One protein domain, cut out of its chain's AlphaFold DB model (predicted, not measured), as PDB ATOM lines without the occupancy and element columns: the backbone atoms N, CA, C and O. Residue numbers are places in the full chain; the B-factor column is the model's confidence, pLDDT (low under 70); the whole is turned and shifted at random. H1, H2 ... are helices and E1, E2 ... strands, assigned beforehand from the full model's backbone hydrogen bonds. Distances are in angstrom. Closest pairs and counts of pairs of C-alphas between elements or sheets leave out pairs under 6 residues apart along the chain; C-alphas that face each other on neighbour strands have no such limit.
ATOM      1  N   ALA A   6     -22.874   5.625  -0.487       91.12
ATOM      2  CA  ALA A   6     -22.858   4.308   0.142       91.12
ATOM      3  C   ALA A   6     -21.807   4.187   1.262       91.12
ATOM      4  O   ALA A   6     -22.083   3.590   2.295       91.12
ATOM      5  N   GLU A   7     -20.615   4.771   1.094       91.50
ATOM      6  CA  GLU A   7     -19.575   4.782   2.133       91.50
ATOM      7  C   GLU A   7     -20.000   5.613   3.352       91.50
ATOM      8  O   GLU A   7     -19.814   5.196   4.494       91.50
ATOM      9  N   ILE A   8     -20.595   6.784   3.109       94.56
ATOM     10  CA  ILE A   8     -21.126   7.666   4.156       94.56
ATOM     11  C   ILE A   8     -22.232   6.954   4.940       94.56
ATOM     12  O   ILE A   8     -22.212   6.950   6.172       94.56
ATOM     13  N   GLU A   9     -23.180   6.340   4.229       94.00
ATOM     14  CA  GLU A   9     -24.271   5.567   4.823       94.00
ATOM     15  C   GLU A   9     -23.726   4.397   5.640       94.00
ATOM     16  O   GLU A   9     -24.105   4.260   6.802       94.00
ATOM     17  N   ARG A  10     -22.762   3.634   5.101       93.94
ATOM     18  CA  ARG A  10     -22.109   2.542   5.836       93.94
ATOM     19  C   ARG A  10     -21.500   3.040   7.144       93.94
ATOM     20  O   ARG A  10     -21.800   2.489   8.197       93.94
ATOM     21  N   LEU A  11     -20.697   4.106   7.105       95.75
ATOM     22  CA  LEU A  11     -20.064   4.675   8.300       95.75
ATOM     23  C   LEU A  11     -21.090   5.128   9.346       95.75
ATOM     24  O   LEU A  11     -20.868   4.920  10.539       95.75
ATOM     25  N   ARG A  12     -22.213   5.719   8.917       96.06
ATOM     26  CA  ARG A  12     -23.312   6.085   9.821       96.06
ATOM     27  C   ARG A  12     -23.981   4.860  10.426       96.06
ATOM     28  O   ARG A  12     -24.135   4.818  11.639       96.06
ATOM     29  N   THR A  13     -24.303   3.846   9.623       96.00
ATOM     30  CA  THR A  13     -24.891   2.594  10.114       96.00
ATOM     31  C   THR A  13     -23.969   1.887  11.107       96.00
ATOM     32  O   THR A  13     -24.433   1.431  12.153       96.00
ATOM     33  N   GLU A  14     -22.662   1.832  10.836       96.88
ATOM     34  CA  GLU A  14     -21.670   1.301  11.774       96.88
ATOM     35  C   GLU A  14     -21.657   2.106  13.085       96.88
ATOM     36  O   GLU A  14     -21.700   1.524  14.170       96.88
ATOM     37  N   ALA A  15     -21.637   3.441  13.001       96.88
ATOM     38  CA  ALA A  15     -21.629   4.323  14.167       96.88
ATOM     39  C   ALA A  15     -22.900   4.177  15.019       96.88
ATOM     40  O   ALA A  15     -22.795   3.954  16.226       96.88
ATOM     41  N   ASP A  16     -24.079   4.220  14.392       96.44
ATOM     42  CA  ASP A  16     -25.383   4.024  15.038       96.44
ATOM     43  C   ASP A  16     -25.449   2.653  15.722       96.44
ATOM     44  O   ASP A  16     -25.939   2.518  16.847       96.44
ATOM     45  N   THR A  17     -24.927   1.616  15.065       96.81
ATOM     46  CA  THR A  17     -24.903   0.254  15.607       96.81
ATOM     47  C   THR A  17     -23.986   0.166  16.824       96.81
ATOM     48  O   THR A  17     -24.404  -0.339  17.865       96.81
ATOM     49  N   ILE A  18     -22.773   0.721  16.766       96.94
ATOM     50  CA  ILE A  18     -21.876   0.766  17.931       96.94
ATOM     51  C   ILE A  18     -22.526   1.554  19.077       96.94
ATOM     52  O   ILE A  18     -22.530   1.093  20.219       96.94
ATOM     53  N   PHE A  19     -23.122   2.710  18.776       94.62
ATOM     54  CA  PHE A  19     -23.730   3.594  19.769       94.62
ATOM     55  C   PHE A  19     -24.951   2.966  20.455       94.62
ATOM     56  O   PHE A  19     -25.143   3.077  21.663       94.62
ATOM     57  N   THR A  20     -25.774   2.239  19.708       95.00
ATOM     58  CA  THR A  20     -26.948   1.562  20.273       95.00
ATOM     59  C   THR A  20     -26.603   0.246  20.983       95.00
ATOM     60  O   THR A  20     -27.451  -0.297  21.686       95.00
ATOM     61  N   ARG A  21     -25.372  -0.273  20.837       95.88
ATOM     62  CA  ARG A  21     -24.865  -1.489  21.507       95.88
ATOM     63  C   ARG A  21     -23.635  -1.207  22.384       95.88
ATOM     64  O   ARG A  21     -22.803  -2.095  22.582       95.88
ATOM     65  N   LEU A  22     -23.531   0.004  22.941       95.25
ATOM     66  CA  LEU A  22     -22.357   0.474  23.693       95.25
ATOM     67  C   LEU A  22     -21.879  -0.500  24.772       95.25
ATOM     68  O   LEU A  22     -20.681  -0.749  24.861       95.25
ATOM     69  N   GLU A  23     -22.783  -1.071  25.568       95.88
ATOM     70  CA  GLU A  23     -22.417  -2.007  26.641       95.88
ATOM     71  C   GLU A  23     -21.765  -3.279  26.089       95.88
ATOM     72  O   GLU A  23     -20.695  -3.683  26.544       95.88
ATOM     73  N   ARG A  24     -22.365  -3.877  25.051       95.50
ATOM     74  CA  ARG A  24     -21.832  -5.074  24.384       95.50
ATOM     75  C   ARG A  24     -20.462  -4.796  23.774       95.50
ATOM     76  O   ARG A  24     -19.557  -5.615  23.923       95.50
ATOM     77  N   VAL A  25     -20.310  -3.658  23.096       97.00
ATOM     78  CA  VAL A  25     -19.041  -3.268  22.469       97.00
ATOM     79  C   VAL A  25     -17.977  -2.974  23.526       97.00
ATOM     80  O   VAL A  25     -16.843  -3.422  23.389       97.00
ATOM     81  N   THR A  26     -18.339  -2.289  24.611       97.38
ATOM     82  CA  THR A  26     -17.423  -1.999  25.725       97.38
ATOM     83  C   THR A  26     -16.926  -3.289  26.365       97.38
ATOM     84  O   THR A  26     -15.720  -3.479  26.474       97.38
ATOM     85  N   ALA A  27     -17.828  -4.223  26.683       96.69
ATOM     86  CA  ALA A  27     -17.454  -5.519  27.240       96.69
ATOM     87  C   ALA A  27     -16.570  -6.339  26.284       96.69
ATOM     88  O   ALA A  27     -15.662  -7.039  26.730       96.69
ATOM     89  N   ALA A  28     -16.814  -6.262  24.971       95.56
ATOM     90  CA  ALA A  28     -15.974  -6.918  23.971       95.56
ATOM     91  C   ALA A  28     -14.563  -6.306  23.912       95.56
ATOM     92  O   ALA A  28     -13.585  -7.052  23.912       95.56
ATOM     93  N   LEU A  29     -14.450  -4.974  23.928       95.75
ATOM     94  CA  LEU A  29     -13.169  -4.262  23.955       95.75
ATOM     95  C   LEU A  29     -12.385  -4.538  25.243       95.75
ATOM     96  O   LEU A  29     -11.190  -4.807  25.185       95.75
ATOM     97  N   GLU A  30     -13.041  -4.497  26.404       94.50
ATOM     98  CA  GLU A  30     -12.416  -4.820  27.692       94.50
ATOM     99  C   GLU A  30     -11.906  -6.257  27.727       94.50
ATOM    100  O   GLU A  30     -10.768  -6.489  28.133       94.50
ATOM    101  N   ARG A  31     -12.708  -7.212  27.238       93.06
ATOM    102  CA  ARG A  31     -12.294  -8.611  27.124       93.06
ATOM    103  C   ARG A  31     -11.072  -8.749  26.218       93.06
ATOM    104  O   ARG A  31     -10.062  -9.291  26.660       93.06
ATOM    105  N   ALA A  32     -11.130  -8.197  25.005       92.38
ATOM    106  CA  ALA A  32     -10.025  -8.247  24.051       92.38
ATOM    107  C   ALA A  32      -8.733  -7.655  24.638       92.38
ATOM    108  O   ALA A  32      -7.681  -8.270  24.558       92.38
ATOM    109  N   ARG A  33      -8.810  -6.534  25.367       91.75
ATOM    110  CA  ARG A  33      -7.648  -5.925  26.051       91.75
ATOM    111  C   ARG A  33      -7.000  -6.803  27.128       91.75
ATOM    112  O   ARG A  33      -5.914  -6.472  27.599       91.75
ATOM    113  N   THR A  34      -7.654  -7.876  27.556       89.81
ATOM    114  CA  THR A  34      -7.127  -8.811  28.563       89.81
ATOM    115  C   THR A  34      -6.777 -10.183  27.994       89.81
ATOM    116  O   THR A  34      -6.052 -10.942  28.637       89.81
ATOM    117  N   GLU A  35      -7.258 -10.505  26.794       90.00
ATOM    118  CA  GLU A  35      -7.044 -11.790  26.138       90.00
ATOM    119  C   GLU A  35      -5.845 -11.728  25.186       90.00
ATOM    120  O   GLU A  35      -5.505 -10.685  24.632       90.00
ATOM    121  N   GLN A  36      -5.168 -12.861  24.992       79.75
ATOM    122  CA  GLN A  36      -4.166 -12.977  23.932       79.75
ATOM    123  C   GLN A  36      -4.867 -13.249  22.597       79.75
ATOM    124  O   GLN A  36      -5.833 -14.009  22.550       79.75
ATOM    125  N   GLY A  37      -4.366 -12.665  21.510       83.62
ATOM    126  CA  GLY A  37      -4.875 -12.924  20.165       83.62
ATOM    127  C   GLY A  37      -4.323 -11.967  19.113       83.62
ATOM    128  O   GLY A  37      -3.655 -10.984  19.436       83.62
ATOM    129  N   ASP A  38      -4.658 -12.247  17.854       81.06
ATOM    130  CA  ASP A  38      -4.167 -11.530  16.664       81.06
ATOM    131  C   ASP A  38      -4.573 -10.042  16.631       81.06
ATOM    132  O   ASP A  38      -3.987  -9.234  15.913       81.06
ATOM    133  N   HIS A  39      -5.556  -9.652  17.446       79.38
ATOM    134  CA  HIS A  39      -6.020  -8.272  17.577       79.38
ATOM    135  C   HIS A  39      -4.934  -7.317  18.110       79.38
ATOM    136  O   HIS A  39      -4.983  -6.117  17.836       79.38
ATOM    137  N   TRP A  40      -3.915  -7.823  18.817       85.50
ATOM    138  CA  TRP A  40      -2.785  -7.009  19.286       85.50
ATOM    139  C   TRP A  40      -1.835  -6.580  18.169       85.50
ATOM    140  O   TRP A  40      -1.264  -5.494  18.259       85.50
ATOM    141  N   ASP A  41      -1.702  -7.379  17.107       85.00
ATOM    142  CA  ASP A  41      -0.790  -7.077  15.997       85.00
ATOM    143  C   ASP A  41      -1.233  -5.828  15.231       85.00
ATOM    144  O   ASP A  41      -0.406  -5.040  14.769       85.00
ATOM    145  N   ARG A  42      -2.552  -5.629  15.115       86.88
ATOM    146  CA  ARG A  42      -3.163  -4.481  14.421       86.88
ATOM    147  C   ARG A  42      -3.724  -3.421  15.363       86.88
ATOM    148  O   ARG A  42      -4.045  -2.329  14.913       86.88
ATOM    149  N   ARG A  43      -3.814  -3.729  16.661       93.00
ATOM    150  CA  ARG A  43      -4.562  -2.954  17.667       93.00
ATOM    151  C   ARG A  43      -6.031  -2.744  17.270       93.00
ATOM    152  O   ARG A  43      -6.625  -1.707  17.556       93.00
ATOM    153  N   GLU A  44      -6.614  -3.749  16.626       94.62
ATOM    154  CA  GLU A  44      -7.962  -3.722  16.060       94.62
ATOM    155  C   GLU A  44      -8.747  -4.972  16.471       94.62
ATOM    156  O   GLU A  44      -8.199  -6.071  16.483       94.62
ATOM    157  N   LEU A  45     -10.031  -4.808  16.790       94.81
ATOM    158  CA  LEU A  45     -10.964  -5.889  17.105       94.81
ATOM    159  C   LEU A  45     -12.079  -5.940  16.063       94.81
ATOM    160  O   LEU A  45     -12.915  -5.039  16.014       94.81
ATOM    161  N   ASP A  46     -12.136  -7.022  15.295       94.69
ATOM    162  CA  ASP A  46     -13.276  -7.313  14.429       94.69
ATOM    163  C   ASP A  46     -14.430  -7.897  15.254       94.69
ATOM    164  O   ASP A  46     -14.253  -8.834  16.038       94.69
ATOM    165  N   LEU A  47     -15.620  -7.319  15.104       94.88
ATOM    166  CA  LEU A  47     -16.809  -7.689  15.859       94.88
ATOM    167  C   LEU A  47     -18.050  -7.650  14.971       94.88
ATOM    168  O   LEU A  47     -18.369  -6.621  14.382       94.88
ATOM    169  N   ASP A  48     -18.806  -8.743  14.965       96.69
ATOM    170  CA  ASP A  48     -20.121  -8.774  14.332       96.69
ATOM    171  C   ASP A  48     -21.186  -8.206  15.277       96.69
ATOM    172  O   ASP A  48     -21.347  -8.636  16.433       96.69
ATOM    173  N   LEU A  49     -21.932  -7.227  14.771       95.50
ATOM    174  CA  LEU A  49     -23.002  -6.539  15.473       95.50
ATOM    175  C   LEU A  49     -24.290  -6.589  14.657       95.50
ATOM    176  O   LEU A  49     -24.296  -6.367  13.453       95.50
ATOM    177  N   GLU A  50     -25.402  -6.834  15.337       94.94
ATOM    178  CA  GLU A  50     -26.726  -6.733  14.732       94.94
ATOM    179  C   GLU A  50     -27.182  -5.270  14.752       94.94
ATOM    180  O   GLU A  50     -27.246  -4.660  15.822       94.94
ATOM    181  N   THR A  51     -27.494  -4.698  13.595       92.75
ATOM    182  CA  THR A  51     -28.010  -3.336  13.428       92.75
ATOM    183  C   THR A  51     -29.390  -3.183  14.080       92.75
ATOM    184  O   THR A  51     -30.054  -4.171  14.406       92.75
ATOM    185  N   PRO A  52     -29.892  -1.949  14.278       83.81
ATOM    186  CA  PRO A  52     -31.264  -1.724  14.745       83.81
ATOM    187  C   PRO A  52     -32.355  -2.356  13.866       83.81
ATOM    188  O   PRO A  52     -33.458  -2.582  14.352       83.81
ATOM    189  N   THR A  53     -32.058  -2.638  12.595       86.38
ATOM    190  CA  THR A  53     -32.984  -3.254  11.635       86.38
ATOM    191  C   THR A  53     -32.875  -4.782  11.573       86.38
ATOM    192  O   THR A  53     -33.625  -5.401  10.823       86.38
ATOM    193  N   GLY A  54     -31.991  -5.395  12.369       87.94
ATOM    194  CA  GLY A  54     -31.823  -6.852  12.453       87.94
ATOM    195  C   GLY A  54     -30.818  -7.446  11.460       87.94
ATOM    196  O   GLY A  54     -30.685  -8.665  11.371       87.94
ATOM    197  N   GLU A  55     -30.102  -6.616  10.701       93.81
ATOM    198  CA  GLU A  55     -29.020  -7.062   9.818       93.81
ATOM    199  C   GLU A  55     -27.728  -7.245  10.619       93.81
ATOM    200  O   GLU A  55     -27.437  -6.450  11.503       93.81
ATOM    201  N   THR A  56     -26.922  -8.266  10.328       95.19
ATOM    202  CA  THR A  56     -25.597  -8.400  10.956       95.19
ATOM    203  C   THR A  56     -24.539  -7.723  10.096       95.19
ATOM    204  O   THR A  56     -24.391  -8.061   8.924       95.19
ATOM    205  N   ILE A  57     -23.786  -6.803  10.696       95.88
ATOM    206  CA  ILE A  57     -22.653  -6.117  10.076       95.88
ATOM    207  C   ILE A  57     -21.363  -6.431  10.834       95.88
ATOM    208  O   ILE A  57     -21.362  -6.506  12.064       95.88
ATOM    209  N   GLY A  58     -20.260  -6.576  10.103       95.31
ATOM    210  CA  GLY A  58     -18.923  -6.652  10.688       95.31
ATOM    211  C   GLY A  58     -18.352  -5.252  10.888       95.31
ATOM    212  O   GLY A  58     -18.375  -4.439   9.962       95.31
ATOM    213  N   VAL A  59     -17.838  -4.961  12.083       95.88
ATOM    214  CA  VAL A  59     -17.148  -3.699  12.385       95.88
ATOM    215  C   VAL A  59     -15.748  -3.952  12.927       95.88
ATOM    216  O   VAL A  59     -15.558  -4.789  13.802       95.88
ATOM    217  N   THR A  60     -14.776  -3.173  12.455       96.06
ATOM    218  CA  THR A  60     -13.408  -3.171  12.993       96.06
ATOM    219  C   THR A  60     -13.247  -2.032  13.996       96.06
ATOM    220  O   THR A  60     -13.413  -0.855  13.660       96.06
ATOM    221  N   LEU A  61     -12.960  -2.358  15.248       96.31
ATOM    222  CA  LEU A  61     -12.863  -1.411  16.354       96.31
ATOM    223  C   LEU A  61     -11.402  -1.146  16.708       96.31
ATOM    224  O   LEU A  61     -10.620  -2.071  16.860       96.31
ATOM    225  N   ASP A  62     -11.054   0.117  16.912       95.62
ATOM    226  CA  ASP A  62      -9.762   0.532  17.453       95.62
ATOM    227  C   ASP A  62      -9.711   0.166  18.947       95.62
ATOM    228  O   ASP A  62     -10.532   0.656  19.735       95.62
ATOM    229  N   LEU A  63      -8.778  -0.715  19.331       94.25
ATOM    230  CA  LEU A  63      -8.660  -1.230  20.700       94.25
ATOM    231  C   LEU A  63      -8.282  -0.152  21.714       94.25
ATOM    232  O   LEU A  63      -8.604  -0.298  22.895       94.25
ATOM    233  N   ASP A  64      -7.631   0.924  21.281       93.56
ATOM    234  CA  ASP A  64      -7.184   2.002  22.166       93.56
ATOM    235  C   ASP A  64      -8.290   3.017  22.456       93.56
ATOM    236  O   ASP A  64      -8.144   3.877  23.322       93.56
ATOM    237  N   ARG A  65      -9.422   2.894  21.761       95.81
ATOM    238  CA  ARG A  65     -10.584   3.768  21.898       95.81
ATOM    239  C   ARG A  65     -11.692   3.094  22.686       95.81
ATOM    240  O   ARG A  65     -11.893   1.881  22.638       95.81
ATOM    241  N   SER A  66     -12.465   3.885  23.409       97.19
ATOM    242  CA  SER A  66     -13.754   3.452  23.944       97.19
ATOM    243  C   SER A  66     -14.742   3.114  22.817       97.19
ATOM    244  O   SER A  66     -14.553   3.478  21.651       97.19
ATOM    245  N   ALA A  67     -15.836   2.430  23.161       96.25
ATOM    246  CA  ALA A  67     -16.922   2.174  22.216       96.25
ATOM    247  C   ALA A  67     -17.505   3.490  21.661       96.25
ATOM    248  O   ALA A  67     -17.723   3.619  20.456       96.25
ATOM    249  N   ALA A  68     -17.669   4.499  22.524       97.06
ATOM    250  CA  ALA A  68     -18.145   5.822  22.134       97.06
ATOM    251  C   ALA A  68     -17.181   6.521  21.161       97.06
ATOM    252  O   ALA A  68     -17.620   7.039  20.140       97.06
ATOM    253  N   GLU A  69     -15.871   6.483  21.414       97.56
ATOM    254  CA  GLU A  69     -14.868   7.068  20.510       97.56
ATOM    255  C   GLU A  69     -14.782   6.336  19.161       97.56
ATOM    256  O   GLU A  69     -14.531   6.967  18.132       97.56
ATOM    257  N   ASN A  70     -15.011   5.019  19.140       97.31
ATOM    258  CA  ASN A  70     -15.098   4.234  17.906       97.31
ATOM    259  C   ASN A  70     -16.301   4.632  17.036       97.31
ATOM    260  O   ASN A  70     -16.162   4.711  15.811       97.31
ATOM    261  N   ALA A  71     -17.462   4.886  17.649       97.25
ATOM    262  CA  ALA A  71     -18.640   5.410  16.956       97.25
ATOM    263  C   ALA A  71     -18.424   6.863  16.507       97.25
ATOM    264  O   ALA A  71     -18.639   7.199  15.344       97.25
ATOM    265  N   GLN A  72     -17.923   7.712  17.405       97.62
ATOM    266  CA  GLN A  72     -17.698   9.132  17.150       97.62
ATOM    267  C   GLN A  72     -16.750   9.362  15.964       97.62
ATOM    268  O   GLN A  72     -17.077  10.134  15.066       97.62
ATOM    269  N   LYS A  73     -15.636   8.618  15.885       96.69
ATOM    270  CA  LYS A  73     -14.693   8.684  14.752       96.69
ATOM    271  C   LYS A  73     -15.373   8.401  13.407       96.69
ATOM    272  O   LYS A  73     -15.014   8.991  12.390       96.69
ATOM    273  N   ARG A  74     -16.346   7.486  13.383       97.00
ATOM    274  CA  ARG A  74     -17.105   7.144  12.170       97.00
ATOM    275  C   ARG A  74     -18.084   8.242  11.787       97.00
ATOM    276  O   ARG A  74     -18.138   8.583  10.610       97.00
ATOM    277  N   TYR A  75     -18.792   8.842  12.747       97.50
ATOM    278  CA  TYR A  75     -19.633  10.013  12.472       97.50
ATOM    279  C   TYR A  75     -18.818  11.196  11.958       97.50
ATOM    280  O   TYR A  75     -19.209  11.816  10.972       97.50
ATOM    281  N   GLU A  76     -17.681  11.487  12.590       97.12
ATOM    282  CA  GLU A  76     -16.749  12.525  12.136       97.12
ATOM    283  C   GLU A  76     -16.317  12.249  10.700       97.12
ATOM    284  O   GLU A  76     -16.451  13.113   9.833       97.12
ATOM    285  N   ARG A  77     -15.908  11.009  10.412       95.00
ATOM    286  CA  ARG A  77     -15.508  10.626   9.063       95.00
ATOM    287  C   ARG A  77     -16.646  10.742   8.048       95.00
ATOM    288  O   ARG A  77     -16.417  11.229   6.942       95.00
ATOM    289  N   ALA A  78     -17.853  10.309   8.401       96.06
ATOM    290  CA  ALA A  78     -19.030  10.431   7.549       96.06
ATOM    291  C   ALA A  78     -19.353  11.905   7.260       96.06
ATOM    292  O   ALA A  78     -19.571  12.262   6.108       96.06
ATOM    293  N   SER A  79     -19.296  12.770   8.276       95.81
ATOM    294  CA  SER A  79     -19.521  14.217   8.150       95.81
ATOM    295  C   SER A  79     -18.477  14.901   7.256       95.81
ATOM    296  O   SER A  79     -18.814  15.714   6.389       95.81
ATOM    297  N   GLU A  80     -17.200  14.526   7.388       94.50
ATOM    298  CA  GLU A  80     -16.138  14.989   6.487       94.50
ATOM    299  C   GLU A  80     -16.395  14.576   5.033       94.50
ATOM    300  O   GLU A  80     -16.183  15.365   4.108       94.50
ATOM    301  N   LEU A  81     -16.813  13.325   4.815       93.31
ATOM    302  CA  LEU A  81     -17.114  12.800   3.486       93.31
ATOM    303  C   LEU A  81     -18.358  13.463   2.883       93.31
ATOM    304  O   LEU A  81     -18.327  13.801   1.703       93.31
ATOM    305  N   GLU A  82     -19.402  13.709   3.674       93.69
ATOM    306  CA  GLU A  82     -20.583  14.474   3.253       93.69
ATOM    307  C   GLU A  82     -20.217  15.888   2.832       93.69
ATOM    308  O   GLU A  82     -20.598  16.319   1.747       93.69
ATOM    309  N   SER A  83     -19.424  16.589   3.642       92.62
ATOM    310  CA  SER A  83     -18.978  17.949   3.323       92.62
ATOM    311  C   SER A  83     -18.200  17.979   2.004       92.62
ATOM    312  O   SER A  83     -18.445  18.828   1.147       92.62
ATOM    313  N   LYS A  84     -17.309  16.999   1.790       90.06
ATOM    314  CA  LYS A  84     -16.564  16.851   0.530       90.06
ATOM    315  C   LYS A  84     -17.468  16.516  -0.653       90.06
ATOM    316  O   LYS A  84     -17.232  17.014  -1.753       90.06
ATOM    317  N   LEU A  85     -18.472  15.662  -0.457       90.31
ATOM    318  CA  LEU A  85     -19.427  15.313  -1.504       90.31
ATOM    319  C   LEU A  85     -20.272  16.527  -1.890       90.31
ATOM    320  O   LEU A  85     -20.370  16.831  -3.072       90.31
ATOM    321  N   ALA A  86     -20.801  17.254  -0.907       90.25
ATOM    322  CA  ALA A  86     -21.587  18.463  -1.121       90.25
ATOM    323  C   ALA A  86     -20.778  19.544  -1.852       90.25
ATOM    324  O   ALA A  86     -21.279  20.150  -2.795       90.25
ATOM    325  N   GLN A  87     -19.507  19.741  -1.478       89.88
ATOM    326  CA  GLN A  87     -18.601  20.641  -2.197       89.88
ATOM    327  C   GLN A  87     -18.441  20.219  -3.663       89.88
ATOM    328  O   GLN A  87     -18.594  21.046  -4.559       89.88
ATOM    329  N   ARG A  88     -18.189  18.931  -3.927       89.06
ATOM    330  CA  ARG A  88     -18.074  18.402  -5.297       89.06
ATOM    331  C   ARG A  88     -19.362  18.572  -6.102       89.06
ATOM    332  O   ARG A  88     -19.296  18.986  -7.254       89.06
ATOM    333  N   GLU A  89     -20.514  18.277  -5.508       90.69
ATOM    334  CA  GLU A  89     -21.824  18.443  -6.148       90.69
ATOM    335  C   GLU A  89     -22.120  19.922  -6.448       90.69
ATOM    336  O   GLU A  89     -22.615  20.232  -7.529       90.69
ATOM    337  N   ALA A  90     -21.744  20.846  -5.558       91.69
ATOM    338  CA  ALA A  90     -21.854  22.285  -5.800       91.69
ATOM    339  C   ALA A  90     -20.991  22.748  -6.985       91.69
ATOM    340  O   ALA A  90     -21.470  23.494  -7.839       91.69
ATOM    341  N   VAL A  91     -19.735  22.298  -7.065       92.56
ATOM    342  CA  VAL A  91     -18.842  22.623  -8.191       92.56
ATOM    343  C   VAL A  91     -19.382  22.040  -9.499       92.56
ATOM    344  O   VAL A  91     -19.454  22.750 -10.501       92.56
ATOM    345  N   ALA A  92     -19.828  20.781  -9.488       91.38
ATOM    346  CA  ALA A  92     -20.451  20.149 -10.648       91.38
ATOM    347  C   ALA A  92     -21.716  20.891 -11.095       91.38
ATOM    348  O   ALA A  92     -21.884  21.136 -12.285       91.38
ATOM    349  N   GLY A  93     -22.564  21.317 -10.153       92.38
ATOM    350  CA  GLY A  93     -23.760  22.105 -10.444       92.38
ATOM    351  C   GLY A  93     -23.448  23.440 -11.125       92.38
ATOM    352  O   GLY A  93     -24.157  23.823 -12.049       92.38
ATOM    353  N   LYS A  94     -22.360  24.114 -10.729       92.62
ATOM    354  CA  LYS A  94     -21.906  25.360 -11.369       92.62
ATOM    355  C   LYS A  94     -21.329  25.154 -12.770       92.62
ATOM    356  O   LYS A  94     -21.476  26.030 -13.611       92.62
ATOM    357  N   LEU A  95     -20.677  24.018 -13.028       93.69
ATOM    358  CA  LEU A  95     -20.148  23.691 -14.359       93.69
ATOM    359  C   LEU A  95     -21.194  23.071 -15.289       93.69
ATOM    360  O   LEU A  95     -20.983  23.053 -16.498       93.69
ATOM    361  N   ALA A  96     -22.322  22.603 -14.751       93.38
ATOM    362  CA  ALA A  96     -23.357  21.930 -15.523       93.38
ATOM    363  C   ALA A  96     -23.987  22.697 -16.687       93.38
ATOM    364  O   ALA A  96     -24.384  22.046 -17.655       93.38
TER     365      ALA A  96
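AT A GLANCE: This is residues 6 to 96 of the 272 residues of an uncharacterized protein of Natronorubrum bangense JCM 10635 (UniProt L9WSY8). A long helix, H4, packs side by side on H1 near its beginning and then sticks out as a free arm, residues 86 to 96. At the other end H2 turns off at a corner from H1, and a two-stranded hairpin, E1 and E2, packs on H1, H2 and the beginning of H4, with tiny H3 just before the first residue of E1, at that end of the hairpin. The 91 residues printed hold H1, H2, H3, E1, E2, H4 in that order; the sheet E1 - E2 is antiparallel and the class is mostly helix. The whole is loose, with a radius of gyration of the C-alphas of 16.0 A, and elongated, spanning 56 by 30 by 18 A.

IN THESE COORDINATES: Find C-alpha 6 at (-22.858, 4.308, 0.142); from there H1 runs through residues 6 to 20, 20.7 A. H2 takes residues 22 to 32, 15.1 A, and H3 residues 39 to 42. E1 is residues 44 to 50, 19.1 A, and E2 residues 56 to 62, 19.3 A. H4 runs 42.6 A through residues 67 to 95, ending at C-alpha 95, (-20.148, 23.691, -14.359).

HOW THE PARTS SIT: Look at Ala 15 and Ala 71: their C-alphas, 4.2 A apart, are the closest where H1 and H4 touch, at a shallow tilt of 25 degrees, opposite ways. H2 touches residues 67 to 68 of H4 alone, closest at the C-alphas of Thr 26 and Ala 67, 5.5 A. In the hairpin E1 and E2, N 45 and O 61 are within hydrogen-bond range at 2.8 A. H3 and H4 are apart. Every O i to N i+4 pair is within range in H1 and H2, and 24 of 25 in H4; H3 is too short for such a pair.

THE WHOLE: The C-alphas of Thr 34 and Ala 96 are the two farthest apart, 56.1 A. The printed part has no cut, no link is long, and no printed residue is under 70 in pLDDT.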